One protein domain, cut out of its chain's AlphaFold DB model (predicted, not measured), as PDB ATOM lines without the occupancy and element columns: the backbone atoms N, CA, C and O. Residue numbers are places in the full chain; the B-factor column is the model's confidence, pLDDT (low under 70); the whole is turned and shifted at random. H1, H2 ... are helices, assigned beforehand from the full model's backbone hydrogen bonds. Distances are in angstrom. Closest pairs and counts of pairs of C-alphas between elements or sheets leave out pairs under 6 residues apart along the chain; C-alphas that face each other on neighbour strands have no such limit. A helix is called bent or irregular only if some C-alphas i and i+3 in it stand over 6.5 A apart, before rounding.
ATOM      1  N   LEU A  13      96.705 109.172 109.323       93.25
ATOM      2  CA  LEU A  13      97.411 109.426 108.064       93.25
ATOM      3  C   LEU A  13      98.846 108.886 108.079       93.25
ATOM      4  O   LEU A  13      99.306 108.315 107.081       93.25
ATOM      5  N   ASP A  14      99.522 109.008 109.218       93.19
ATOM      6  CA  ASP A  14     100.869 108.481 109.413       93.19
ATOM      7  C   ASP A  14     100.839 106.951 109.467       93.19
ATOM      8  O   ASP A  14     101.637 106.297 108.791       93.19
ATOM      9  N   GLU A  15      99.858 106.360 110.164       93.31
ATOM     10  CA  GLU A  15      99.673 104.901 110.201       93.31
ATOM     11  C   GLU A  15      99.418 104.314 108.806       93.31
ATOM     12  O   GLU A  15     100.006 103.295 108.429       93.31
ATOM     13  N   ILE A  16      98.568 104.970 108.007       93.88
ATOM     14  CA  ILE A  16      98.277 104.558 106.629       93.88
ATOM     15  C   ILE A  16      99.549 104.611 105.777       93.88
ATOM     16  O   ILE A  16      99.825 103.675 105.015       93.88
ATOM     17  N   SER A  17     100.317 105.694 105.889       94.19
ATOM     18  CA  SER A  17     101.548 105.897 105.121       94.19
ATOM     19  C   SER A  17     102.615 104.871 105.496       94.19
ATOM     20  O   SER A  17     103.203 104.238 104.614       94.19
ATOM     21  N   TRP A  18     102.802 104.640 106.796       94.94
ATOM     22  CA  TRP A  18     103.733 103.651 107.323       94.94
ATOM     23  C   TRP A  18     103.382 102.232 106.860       94.94
ATOM     24  O   TRP A  18     104.219 101.555 106.262       94.94
ATOM     25  N   LEU A  19     102.126 101.799 107.028       94.38
ATOM     26  CA  LEU A  19     101.704 100.445 106.654       94.38
ATOM     27  C   LEU A  19     101.898 100.171 105.155       94.38
ATOM     28  O   LEU A  19     102.295  99.073 104.757       94.38
ATOM     29  N   ARG A  20     101.630 101.165 104.300       93.50
ATOM     30  CA  ARG A  20     101.849 101.046 102.848       93.50
ATOM     31  C   ARG A  20     103.315 100.914 102.501       93.50
ATOM     32  O   ARG A  20     103.648 100.121 101.620       93.50
ATOM     33  N   HIS A  21     104.159 101.702 103.156       95.88
ATOM     34  CA  HIS A  21     105.596 101.632 102.964       95.88
ATOM     35  C   HIS A  21     106.120 100.246 103.350       95.88
ATOM     36  O   HIS A  21     106.786  99.609 102.540       95.88
ATOM     37  N   GLU A  22     105.722  99.722 104.511       97.00
ATOM     38  CA  GLU A  22     106.107  98.380 104.961       97.00
ATOM     39  C   GLU A  22     105.631  97.283 103.999       97.00
ATOM     40  O   GLU A  22     106.411  96.414 103.601       97.00
ATOM     41  N   LEU A  23     104.371  97.339 103.545       95.25
ATOM     42  CA  LEU A  23     103.841  96.372 102.581       95.25
ATOM     43  C   LEU A  23     104.603  96.420 101.245       95.25
ATOM     44  O   LEU A  23     104.880  95.374 100.651       95.25
ATOM     45  N   HIS A  24     104.945  97.623 100.772       96.75
ATOM     46  CA  HIS A  24     105.751  97.823  99.566       96.75
ATOM     47  C   HIS A  24     107.145  97.225  99.732       96.75
ATOM     48  O   HIS A  24     107.525  96.343  98.955       96.75
ATOM     49  N   CYS A  25     107.857  97.629 100.782       96.81
ATOM     50  CA  CYS A  25     109.204  97.172 101.091       96.81
ATOM     51  C   CYS A  25     109.263  95.655 101.272       96.81
ATOM     52  O   CYS A  25     110.186  95.017 100.772       96.81
ATOM     53  N   TRP A  26     108.260  95.038 101.899       95.69
ATOM     54  CA  TRP A  26     108.198  93.585 102.036       95.69
ATOM     55  C   TRP A  26     108.147  92.871 100.678       95.69
ATOM     56  O   TRP A  26     108.946  91.966 100.416       95.69
ATOM     57  N   VAL A  27     107.246  93.274  99.775       95.44
ATOM     58  CA  VAL A  27     107.150  92.654  98.439       95.44
ATOM     59  C   VAL A  27     108.392  92.957  97.600       95.44
ATOM     60  O   VAL A  27     108.908  92.063  96.923       95.44
ATOM     61  N   PHE A  28     108.894  94.187  97.676       96.50
ATOM     62  CA  PHE A  28     110.113  94.605  96.997       96.50
ATOM     63  C   PHE A  28     111.322  93.782  97.447       96.50
ATOM     64  O   PHE A  28     111.997  93.201  96.603       96.50
ATOM     65  N   ASN A  29     111.547  93.627  98.752       95.69
ATOM     66  CA  ASN A  29     112.669  92.861  99.294       95.69
ATOM     67  C   ASN A  29     112.594  91.378  98.906       95.69
ATOM     68  O   ASN A  29     113.599  90.787  98.503       95.69
ATOM     69  N   ASN A  30     111.393  90.790  98.927       93.75
ATOM     70  CA  ASN A  30     111.170  89.423  98.448       93.75
ATOM     71  C   ASN A  30     111.567  89.246  96.972       93.75
ATOM     72  O   ASN A  30     112.146  88.220  96.597       93.75
ATOM     73  N   LEU A  31     111.262  90.235  96.128       93.50
ATOM     74  CA  LEU A  31     111.640  90.228  94.717       93.50
ATOM     75  C   LEU A  31     113.142  90.495  94.538       93.50
ATOM     76  O   LEU A  31     113.811  89.787  93.782       93.50
ATOM     77  N   ARG A  32     113.686  91.464  95.279       93.19
ATOM     78  CA  ARG A  32     115.086  91.892  95.239       93.19
ATOM     79  C   ARG A  32     116.046  90.764  95.603       93.19
ATOM     80  O   ARG A  32     117.081  90.623  94.946       93.19
ATOM     81  N   HIS A  33     115.681  89.925  96.574       92.44
ATOM     82  CA  HIS A  33     116.441  88.729  96.954       92.44
ATOM     83  C   HIS A  33     116.568  87.723  95.795       92.44
ATOM     84  O   HIS A  33     117.549  86.992  95.688       92.44
ATOM     85  N   LYS A  34     115.582  87.676  94.893       91.06
ATOM     86  CA  LYS A  34     115.552  86.748  93.748       91.06
ATOM     87  C   LYS A  34     115.958  87.419  92.431       91.06
ATOM     88  O   LYS A  34     115.958  86.765  91.386       91.06
ATOM     89  N   TRP A  35     116.345  88.696  92.465       93.69
ATOM     90  CA  TRP A  35     116.525  89.518  91.267       93.69
ATOM     91  C   TRP A  35     117.647  89.030  90.348       93.69
ATOM     92  O   TRP A  35     117.486  89.033  89.132       93.69
ATOM     93  N   ALA A  36     118.734  88.482  90.902       92.19
ATOM     94  CA  ALA A  36     119.810  87.887  90.103       92.19
ATOM     95  C   ALA A  36     119.305  86.765  89.168       92.19
ATOM     96  O   ALA A  36     119.778  86.612  88.041       92.19
ATOM     97  N   THR A  37     118.286  86.008  89.597       92.44
ATOM     98  CA  THR A  37     117.644  84.990  88.749       92.44
ATOM     99  C   THR A  37     116.845  85.625  87.617       92.44
ATOM    100  O   THR A  37     116.870  85.102  86.504       92.44
ATOM    101  N   VAL A  38     116.168  86.745  87.884       92.56
ATOM    102  CA  VAL A  38     115.392  87.496  86.888       92.56
ATOM    103  C   VAL A  38     116.309  88.117  85.836       92.56
ATOM    104  O   VAL A  38     116.025  87.989  84.653       92.56
ATOM    105  N   ILE A  39     117.452  88.690  86.223       92.06
ATOM    106  CA  ILE A  39     118.435  89.226  85.263       92.06
ATOM    107  C   ILE A  39     118.923  88.121  84.311       92.06
ATOM    108  O   ILE A  39     118.995  88.310  83.096       92.06
ATOM    109  N   ARG A  40     119.215  86.926  84.839       92.50
ATOM    110  CA  ARG A  40     119.652  85.793  84.008       92.50
ATOM    111  C   ARG A  40     118.523  85.232  83.136       92.50
ATOM    112  O   ARG A  40     118.777  84.825  82.006       92.50
ATOM    113  N   ARG A  41     117.295  85.186  83.663       91.88
ATOM    114  CA  ARG A  41     116.089  84.656  83.005       91.88
ATOM    115  C   ARG A  41     114.875  85.567  83.244       91.88
ATOM    116  O   ARG A  41     114.087  85.297  84.157       91.88
ATOM    117  N   PRO A  42     114.705  86.630  82.436       89.44
ATOM    118  CA  PRO A  42     113.610  87.590  82.602       89.44
ATOM    119  C   PRO A  42     112.211  86.979  82.488       89.44
ATOM    120  O   PRO A  42     111.278  87.415  83.160       89.44
ATOM    121  N   ASP A  43     112.078  85.897  81.719       87.62
ATOM    122  CA  ASP A  43     110.860  85.093  81.586       87.62
ATOM    123  C   ASP A  43     110.369  84.508  82.923       87.62
ATOM    124  O   ASP A  43     109.195  84.165  83.064       87.62
ATOM    125  N   LYS A  44     111.244  84.413  83.935       89.88
ATOM    126  CA  LYS A  44     110.903  83.917  85.273       89.88
ATOM    127  C   LYS A  44     110.313  84.981  86.191       89.88
ATOM    128  O   LYS A  44     109.811  84.607  87.251       89.88
ATOM    129  N   LEU A  45     110.297  86.258  85.810       88.88
ATOM    130  CA  LEU A  45     109.728  87.327  86.634       88.88
ATOM    131  C   LEU A  45     108.287  87.027  87.108       88.88
ATOM    132  O   LEU A  45     108.047  87.113  88.314       88.88
ATOM    133  N   PRO A  46     107.345  86.566  86.256       86.88
ATOM    134  CA  PRO A  46     105.999  86.225  86.717       86.88
ATOM    135  C   PRO A  46     105.984  85.131  87.795       86.88
ATOM    136  O   PRO A  46     105.193  85.184  88.735       86.88
ATOM    137  N   SER A  47     106.895  84.157  87.709       86.56
ATOM    138  CA  SER A  47     106.993  83.081  88.704       86.56
ATOM    139  C   SER A  47     107.507  83.553  90.068       86.56
ATOM    140  O   SER A  47     107.244  82.899  91.069       86.56
ATOM    141  N   MET A  48     108.166  84.715  90.143       89.38
ATOM    142  CA  MET A  48     108.567  85.309  91.427       89.38
ATOM    143  C   MET A  48     107.365  85.835  92.216       89.38
ATOM    144  O   MET A  48     107.418  85.913  93.442       89.38
ATOM    145  N   LEU A  49     106.275  86.161  91.516       86.44
ATOM    146  CA  LEU A  49     105.051  86.721  92.085       86.44
ATOM    147  C   LEU A  49     103.913  85.688  92.197       86.44
ATOM    148  O   LEU A  49     102.836  86.005  92.706       86.44
ATOM    149  N   SER A  50     104.134  84.440  91.770       79.44
ATOM    150  CA  SER A  50     103.106  83.390  91.813       79.44
ATOM    151  C   SER A  50     102.735  82.964  93.237       79.44
ATOM    152  O   SER A  50     101.583  82.600  93.468       79.44
ATOM    153  N   GLY A  51     103.654  83.085  94.206       85.50
ATOM    154  CA  GLY A  51     103.395  82.804  95.629       85.50
ATOM    155  C   GLY A  51     102.283  83.674  96.230       85.50
ATOM    156  O   GLY A  51     101.607  83.284  97.177       85.50
ATOM    157  N   TYR A  52     102.001  84.819  95.608       86.88
ATOM    158  CA  TYR A  52     100.879  85.680  95.965       86.88
ATOM    159  C   TYR A  52      99.566  85.256  95.297       86.88
ATOM    160  O   TYR A  52      98.599  86.010  95.338       86.88
ATOM    161  N   HIS A  53      99.481  84.084  94.666       83.56
ATOM    162  CA  HIS A  53      98.296  83.621  93.931       83.56
ATOM    163  C   HIS A  53      97.849  84.606  92.832       83.56
ATOM    164  O   HIS A  53      96.654  84.819  92.603       83.56
ATOM    165  N   ALA A  54      98.810  85.270  92.187       84.88
ATOM    166  CA  ALA A  54      98.556  86.117  91.030       84.88
ATOM    167  C   ALA A  54      98.393  85.242  89.780       84.88
ATOM    168  O   ALA A  54      99.222  84.373  89.511       84.88
ATOM    169  N   SER A  55      97.312  85.446  89.023       83.38
ATOM    170  CA  SER A  55      97.111  84.730  87.761       83.38
ATOM    171  C   SER A  55      98.075  85.246  86.691       83.38
ATOM    172  O   SER A  55      98.513  86.397  86.740       83.38
ATOM    173  N   LYS A  56      98.367  84.415  85.682       83.38
ATOM    174  CA  LYS A  56      99.222  84.812  84.554       83.38
ATOM    175  C   LYS A  56      98.702  86.085  83.875       83.38
ATOM    176  O   LYS A  56      99.451  87.042  83.742       83.38
ATOM    177  N   GLY A  57      97.403  86.138  83.565       84.31
ATOM    178  CA  GLY A  57      96.783  87.315  82.943       84.31
ATOM    179  C   GLY A  57      96.853  88.585  83.801       84.31
ATOM    180  O   GLY A  57      97.043  89.674  83.269       84.31
ATOM    181  N   MET A  58      96.774  88.472  85.135       88.56
ATOM    182  CA  MET A  58      96.987  89.620  86.026       88.56
ATOM    183  C   MET A  58      98.427  90.129  85.936       88.56
ATOM    184  O   MET A  58      98.641  91.336  85.851       88.56
ATOM    185  N   LEU A  59      99.406  89.224  85.969       89.69
ATOM    186  CA  LEU A  59     100.818  89.592  85.897       89.69
ATOM    187  C   LEU A  59     101.167  90.208  84.543       89.69
ATOM    188  O   LEU A  59     101.858  91.217  84.513       89.69
ATOM    189  N   GLU A  60     100.632  89.670  83.448       89.44
ATOM    190  CA  GLU A  60     100.745  90.273  82.117       89.44
ATOM    191  C   GLU A  60     100.178  91.701  82.103       89.44
ATOM    192  O   GLU A  60     100.837  92.615  81.617       89.44
ATOM    193  N   ALA A  61      99.010  91.933  82.714       90.50
ATOM    194  CA  ALA A  61      98.429  93.273  82.818       90.50
ATOM    195  C   ALA A  61      99.259  94.231  83.695       90.50
ATOM    196  O   ALA A  61      99.316  95.430  83.422       90.50
ATOM    197  N   VAL A  62      99.903  93.731  84.755       93.38
ATOM    198  CA  VAL A  62     100.818  94.522  85.597       93.38
ATOM    199  C   VAL A  62     102.100  94.870  84.836       93.38
ATOM    200  O   VAL A  62     102.536  96.018  84.876       93.38
ATOM    201  N   LEU A  63     102.676  93.909  84.114       92.50
ATOM    202  CA  LEU A  63     103.859  94.106  83.276       92.50
ATOM    203  C   LEU A  63     103.589  95.100  82.143       92.50
ATOM    204  O   LEU A  63     104.396  96.000  81.927       92.50
ATOM    205  N   ALA A  64     102.416  95.022  81.512       93.06
ATOM    206  CA  ALA A  64     101.996  95.972  80.487       93.06
ATOM    207  C   ALA A  64     101.942  97.417  81.017       93.06
ATOM    208  O   ALA A  64     102.374  98.336  80.326       93.06
ATOM    209  N   LYS A  65     101.503  97.633  82.270       93.56
ATOM    210  CA  LYS A  65     101.550  98.960  82.925       93.56
ATOM    211  C   LYS A  65     102.978  99.472  83.140       93.56
ATOM    212  O   LYS A  65     103.170 100.676  83.244       93.56
ATOM    213  N   CYS A  66     103.957  98.572  83.184       92.19
ATOM    214  CA  CYS A  66     105.382  98.894  83.270       92.19
ATOM    215  C   CYS A  66     106.051  98.983  81.883       92.19
ATOM    216  O   CYS A  66     107.275  99.044  81.806       92.19
ATOM    217  N   GLY A  67     105.274  98.944  80.793       91.38
ATOM    218  CA  GLY A  67     105.784  98.995  79.420       91.38
ATOM    219  C   GLY A  67     106.322  97.666  78.879       91.38
ATOM    220  O   GLY A  67     107.025  97.671  77.873       91.38
ATOM    221  N   ILE A  68     106.012  96.535  79.524       92.44
ATOM    222  CA  ILE A  68     106.475  95.205  79.102       92.44
ATOM    223  C   ILE A  68     105.342  94.420  78.447       92.44
ATOM    224  O   ILE A  68     104.353  94.073  79.096       92.44
ATOM    225  N   ASP A  69     105.520  94.070  77.174       90.25
ATOM    226  CA  ASP A  69     104.667  93.116  76.471       90.25
ATOM    227  C   ASP A  69     105.214  91.697  76.676       90.25
ATOM    228  O   ASP A  69     106.182  91.275  76.045       90.25
ATOM    229  N   ALA A  70     104.564  90.934  77.556       85.25
ATOM    230  CA  ALA A  70     104.958  89.564  77.885       85.25
ATOM    231  C   ALA A  70     104.897  88.582  76.694       85.25
ATOM    232  O   ALA A  70     105.396  87.462  76.808       85.25
ATOM    233  N   ARG A  71     104.283  88.967  75.565       85.62
ATOM    234  CA  ARG A  71     104.209  88.154  74.336       85.62
ATOM    235  C   ARG A  71     105.424  88.343  73.432       85.62
ATOM    236  O   ARG A  71     105.617  87.552  72.512       85.62
ATOM    237  N   ARG A  72     106.222  89.379  73.692       89.19
ATOM    238  CA  ARG A  72     107.367  89.806  72.889       89.19
ATOM    239  C   ARG A  72     108.671  89.548  73.650       89.19
ATOM    240  O   ARG A  72     108.951  90.261  74.618       89.19
ATOM    241  N   PRO A  73     109.475  88.542  73.261       88.00
ATOM    242  CA  PRO A  73     110.730  88.218  73.943       88.00
ATOM    243  C   PRO A  73     111.690  89.409  74.065       88.00
ATOM    244  O   PRO A  73     112.339  89.571  75.095       88.00
ATOM    245  N   GLU A  74     111.738  90.270  73.049       90.12
ATOM    246  CA  GLU A  74     112.537  91.494  73.018       90.12
ATOM    247  C   GLU A  74     112.092  92.510  74.076       90.12
ATOM    248  O   GLU A  74     112.929  93.126  74.730       90.12
ATOM    249  N   SER A  75     110.783  92.625  74.324       90.62
ATOM    250  CA  SER A  75     110.250  93.495  75.374       90.62
ATOM    251  C   SER A  75     110.599  92.946  76.756       90.62
ATOM    252  O   SER A  75     111.090  93.677  77.614       90.62
ATOM    253  N   VAL A  76     110.442  91.636  76.956       89.38
ATOM    254  CA  VAL A  76     110.791  90.955  78.211       89.38
ATOM    255  C   VAL A  76     112.298  91.021  78.499       89.38
ATOM    256  O   VAL A  76     112.697  91.116  79.658       89.38
ATOM    257  N   ALA A  77     113.150  91.029  77.470       89.62
ATOM    258  CA  ALA A  77     114.596  91.155  77.633       89.62
ATOM    259  C   ALA A  77     115.019  92.492  78.272       89.62
ATOM    260  O   ALA A  77     115.990  92.504  79.031       89.62
ATOM    261  N   THR A  78     114.260  93.576  78.061       92.19
ATOM    262  CA  THR A  78     114.546  94.902  78.653       92.19
ATOM    263  C   THR A  78     114.509  94.908  80.185       92.19
ATOM    264  O   THR A  78     115.093  95.785  80.814       92.19
ATOM    265  N   VAL A  79     113.884  93.904  80.819       91.75
ATOM    266  CA  VAL A  79     113.862  93.740  82.285       91.75
ATOM    267  C   VAL A  79     115.273  93.612  82.872       91.75
ATOM    268  O   VAL A  79     115.496  93.973  84.024       91.75
ATOM    269  N   LYS A  80     116.250  93.136  82.089       91.12
ATOM    270  CA  LYS A  80     117.654  93.039  82.524       91.12
ATOM    271  C   LYS A  80     118.290  94.396  82.814       91.12
ATOM    272  O   LYS A  80     119.224  94.463  83.602       91.12
ATOM    273  N   GLU A  81     117.782  95.446  82.177       91.62
ATOM    274  CA  GLU A  81     118.281  96.820  82.268       91.62
ATOM    275  C   GLU A  81     117.518  97.636  83.318       91.62
ATOM    276  O   GLU A  81     117.679  98.851  83.418       91.62
ATOM    277  N   TRP A  82     116.622  96.997  84.074       94.50
ATOM    278  CA  TRP A  82     115.848  97.689  85.089       94.50
ATOM    279  C   TRP A  82     116.709  98.055  86.287       94.50
ATOM    280  O   TRP A  82     117.366  97.207  86.894       94.50
ATOM    281  N   ASP A  83     116.625  99.326  86.651       93.00
ATOM    282  CA  ASP A  83     117.119  99.845  87.908       93.00
ATOM    283  C   ASP A  83     116.125  99.574  89.047       93.00
ATOM    284  O   ASP A  83     115.023  99.040  88.870       93.00
ATOM    285  N   GLU A  84     116.528  99.955  90.252       94.75
ATOM    286  CA  GLU A  84     115.718  99.780  91.449       94.75
ATOM    287  C   GLU A  84     114.370 100.512  91.356       94.75
ATOM    288  O   GLU A  84     113.334  99.962  91.738       94.75
ATOM    289  N   ALA A  85     114.355 101.710  90.767       95.38
ATOM    290  CA  ALA A  85     113.154 102.522  90.597       95.38
ATOM    291  C   ALA A  85     112.092 101.822  89.731       95.38
ATOM    292  O   ALA A  85     110.901 101.815  90.079       95.38
ATOM    293  N   LYS A  86     112.495 101.157  88.638       94.75
ATOM    294  CA  LYS A  86     111.578 100.331  87.837       94.75
ATOM    295  C   LYS A  86     111.045  99.135  88.620       94.75
ATOM    296  O   LYS A  86     109.858  98.816  88.511       94.75
ATOM    297  N   VAL A  87     111.868  98.510  89.461       94.94
ATOM    298  CA  VAL A  87     111.412  97.416  90.331       94.94
ATOM    299  C   VAL A  87     110.398  97.922  91.368       94.94
ATOM    300  O   VAL A  87     109.351  97.295  91.538       94.94
ATOM    301  N   HIS A  88     110.623  99.083  91.997       96.94
ATOM    302  CA  HIS A  88     109.630  99.708  92.885       96.94
ATOM    303  C   HIS A  88     108.316 100.019  92.157       96.94
ATOM    304  O   HIS A  88     107.236  99.789  92.713       96.94
ATOM    305  N   THR A  89     108.397 100.484  90.908       96.12
ATOM    306  CA  THR A  89     107.232 100.770  90.055       96.12
ATOM    307  C   THR A  89     106.430  99.502  89.759       96.12
ATOM    308  O   THR A  89     105.206  99.488  89.924       96.12
ATOM    309  N   LEU A  90     107.109  98.401  89.418       95.50
ATOM    310  CA  LEU A  90     106.478  97.093  89.251       95.50
ATOM    311  C   LEU A  90     105.749  96.661  90.525       95.50
ATOM    312  O   LEU A  90     104.587  96.263  90.459       95.50
ATOM    313  N   VAL A  91     106.410  96.752  91.681       96.31
ATOM    314  CA  VAL A  91     105.823  96.369  92.975       96.31
ATOM    315  C   VAL A  91     104.608  97.238  93.304       96.31
ATOM    316  O   VAL A  91     103.583  96.711  93.731       96.31
ATOM    317  N   ALA A  92     104.660  98.544  93.032       95.31
ATOM    318  CA  ALA A  92     103.533  99.448  93.248       95.31
ATOM    319  C   ALA A  92     102.327  99.090  92.359       95.31
ATOM    320  O   ALA A  92     101.191  99.007  92.841       95.31
ATOM    321  N   HIS A  93     102.548  98.819  91.067       95.31
ATOM    322  CA  HIS A  93     101.485  98.366  90.163       95.31
ATOM    323  C   HIS A  93     100.947  96.985  90.533       95.31
ATOM    324  O   HIS A  93      99.734  96.749  90.429       95.31
ATOM    325  N   PHE A  94     101.826  96.091  90.978       95.12
ATOM    326  CA  PHE A  94     101.466  94.768  91.457       95.12
ATOM    327  C   PHE A  94     100.567  94.860  92.686       95.12
ATOM    328  O   PHE A  94      99.465  94.319  92.650       95.12
ATOM    329  N   LEU A  95     100.972  95.599  93.724       94.56
ATOM    330  CA  LEU A  95     100.186  95.780  94.943       94.56
ATOM    331  C   LEU A  95      98.805  96.357  94.637       94.56
ATOM    332  O   LEU A  95      97.805  95.746  94.995       94.56
ATOM    333  N   ARG A  96      98.733  97.448  93.863       91.38
ATOM    334  CA  ARG A  96      97.453  98.068  93.478       91.38
ATOM    335  C   ARG A  96      96.522  97.138  92.701       91.38
ATOM    336  O   ARG A  96      95.308  97.283  92.787       91.38
ATOM    337  N   THR A  97      97.071  96.222  91.904       90.75
ATOM    338  CA  THR A  97      96.267  95.307  91.075       90.75
ATOM    339  C   THR A  97      95.887  94.041  91.845       90.75
ATOM    340  O   THR A  97      94.767  93.544  91.726       90.75
ATOM    341  N   ARG A  98      96.814  93.494  92.636       90.75
ATOM    342  CA  ARG A  98      96.647  92.220  93.338       90.75
ATOM    343  C   ARG A  98      95.939  92.379  94.678       90.75
ATOM    344  O   ARG A  98      95.166  91.489  95.048       90.75
ATOM    345  N   PHE A  99      96.218  93.465  95.384       91.31
ATOM    346  CA  PHE A  99      95.718  93.769  96.718       91.31
ATOM    347  C   PHE A  99      95.031  95.141  96.711       91.31
ATOM    348  O   PHE A  99      95.596  96.114  97.204       91.31
TER     349      PHE A  99
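What this domain is: This is residues 13 to 99 of the 338 residues of the protein "Hypothetical protein" of Tetraselmis chuii (UniProt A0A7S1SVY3). A long helix, H1, crosses H6, and its residues 13 to 19 stick out of a small body of short helices. There H6 lies between H1 and H4, while H2, H3 and H5 cluster at the other end. The printed part has 87 residues, six named helices, H1 to H6 in order, and no named strand; it is all helix and compact, radius of gyration of the C-alphas 12.9 A, spans 42 by 24 by 22 A.

Where its parts are: H1, residues 13 to 33, runs 30.2 A from C-alpha 13 at (97.411, 109.426, 108.064). H2 is residues 35 to 40; H3, residues 42 to 48, is irregular, C-alphas 43 and 46 being 7.2 A apart. H4 is residues 56 to 65, H5 73 to 81. H6, residues 84 to 98, runs 20.6 A to C-alpha 98 at (96.647, 92.220, 93.338).

How they stand to each other: H1 touches H6 with residues 24 to 28 alone, closest C-alphas Phe 28 and Val 91, 6.1 A, at a steep tilt of 67 degrees. H4 touches H6, closest C-alphas Val 62 and Phe 94, 5.9 A. H5 touches H2, closest C-alphas Ile 39 and Lys 80, 4.8 A. Each O i to N i+4 pair is within hydrogen-bond range in H1, H2, H4 and H6; H3 has 1 of 3 and H5 1 of 5, against 3 of 4 and 6 of 6 O i to N i+3 pairs.

The domain as a whole: The farthest C-alphas, Leu 13 and Pro 73, are 42.3 A apart. The printed part has no cut and no long link, and no printed residue is under pLDDT 70.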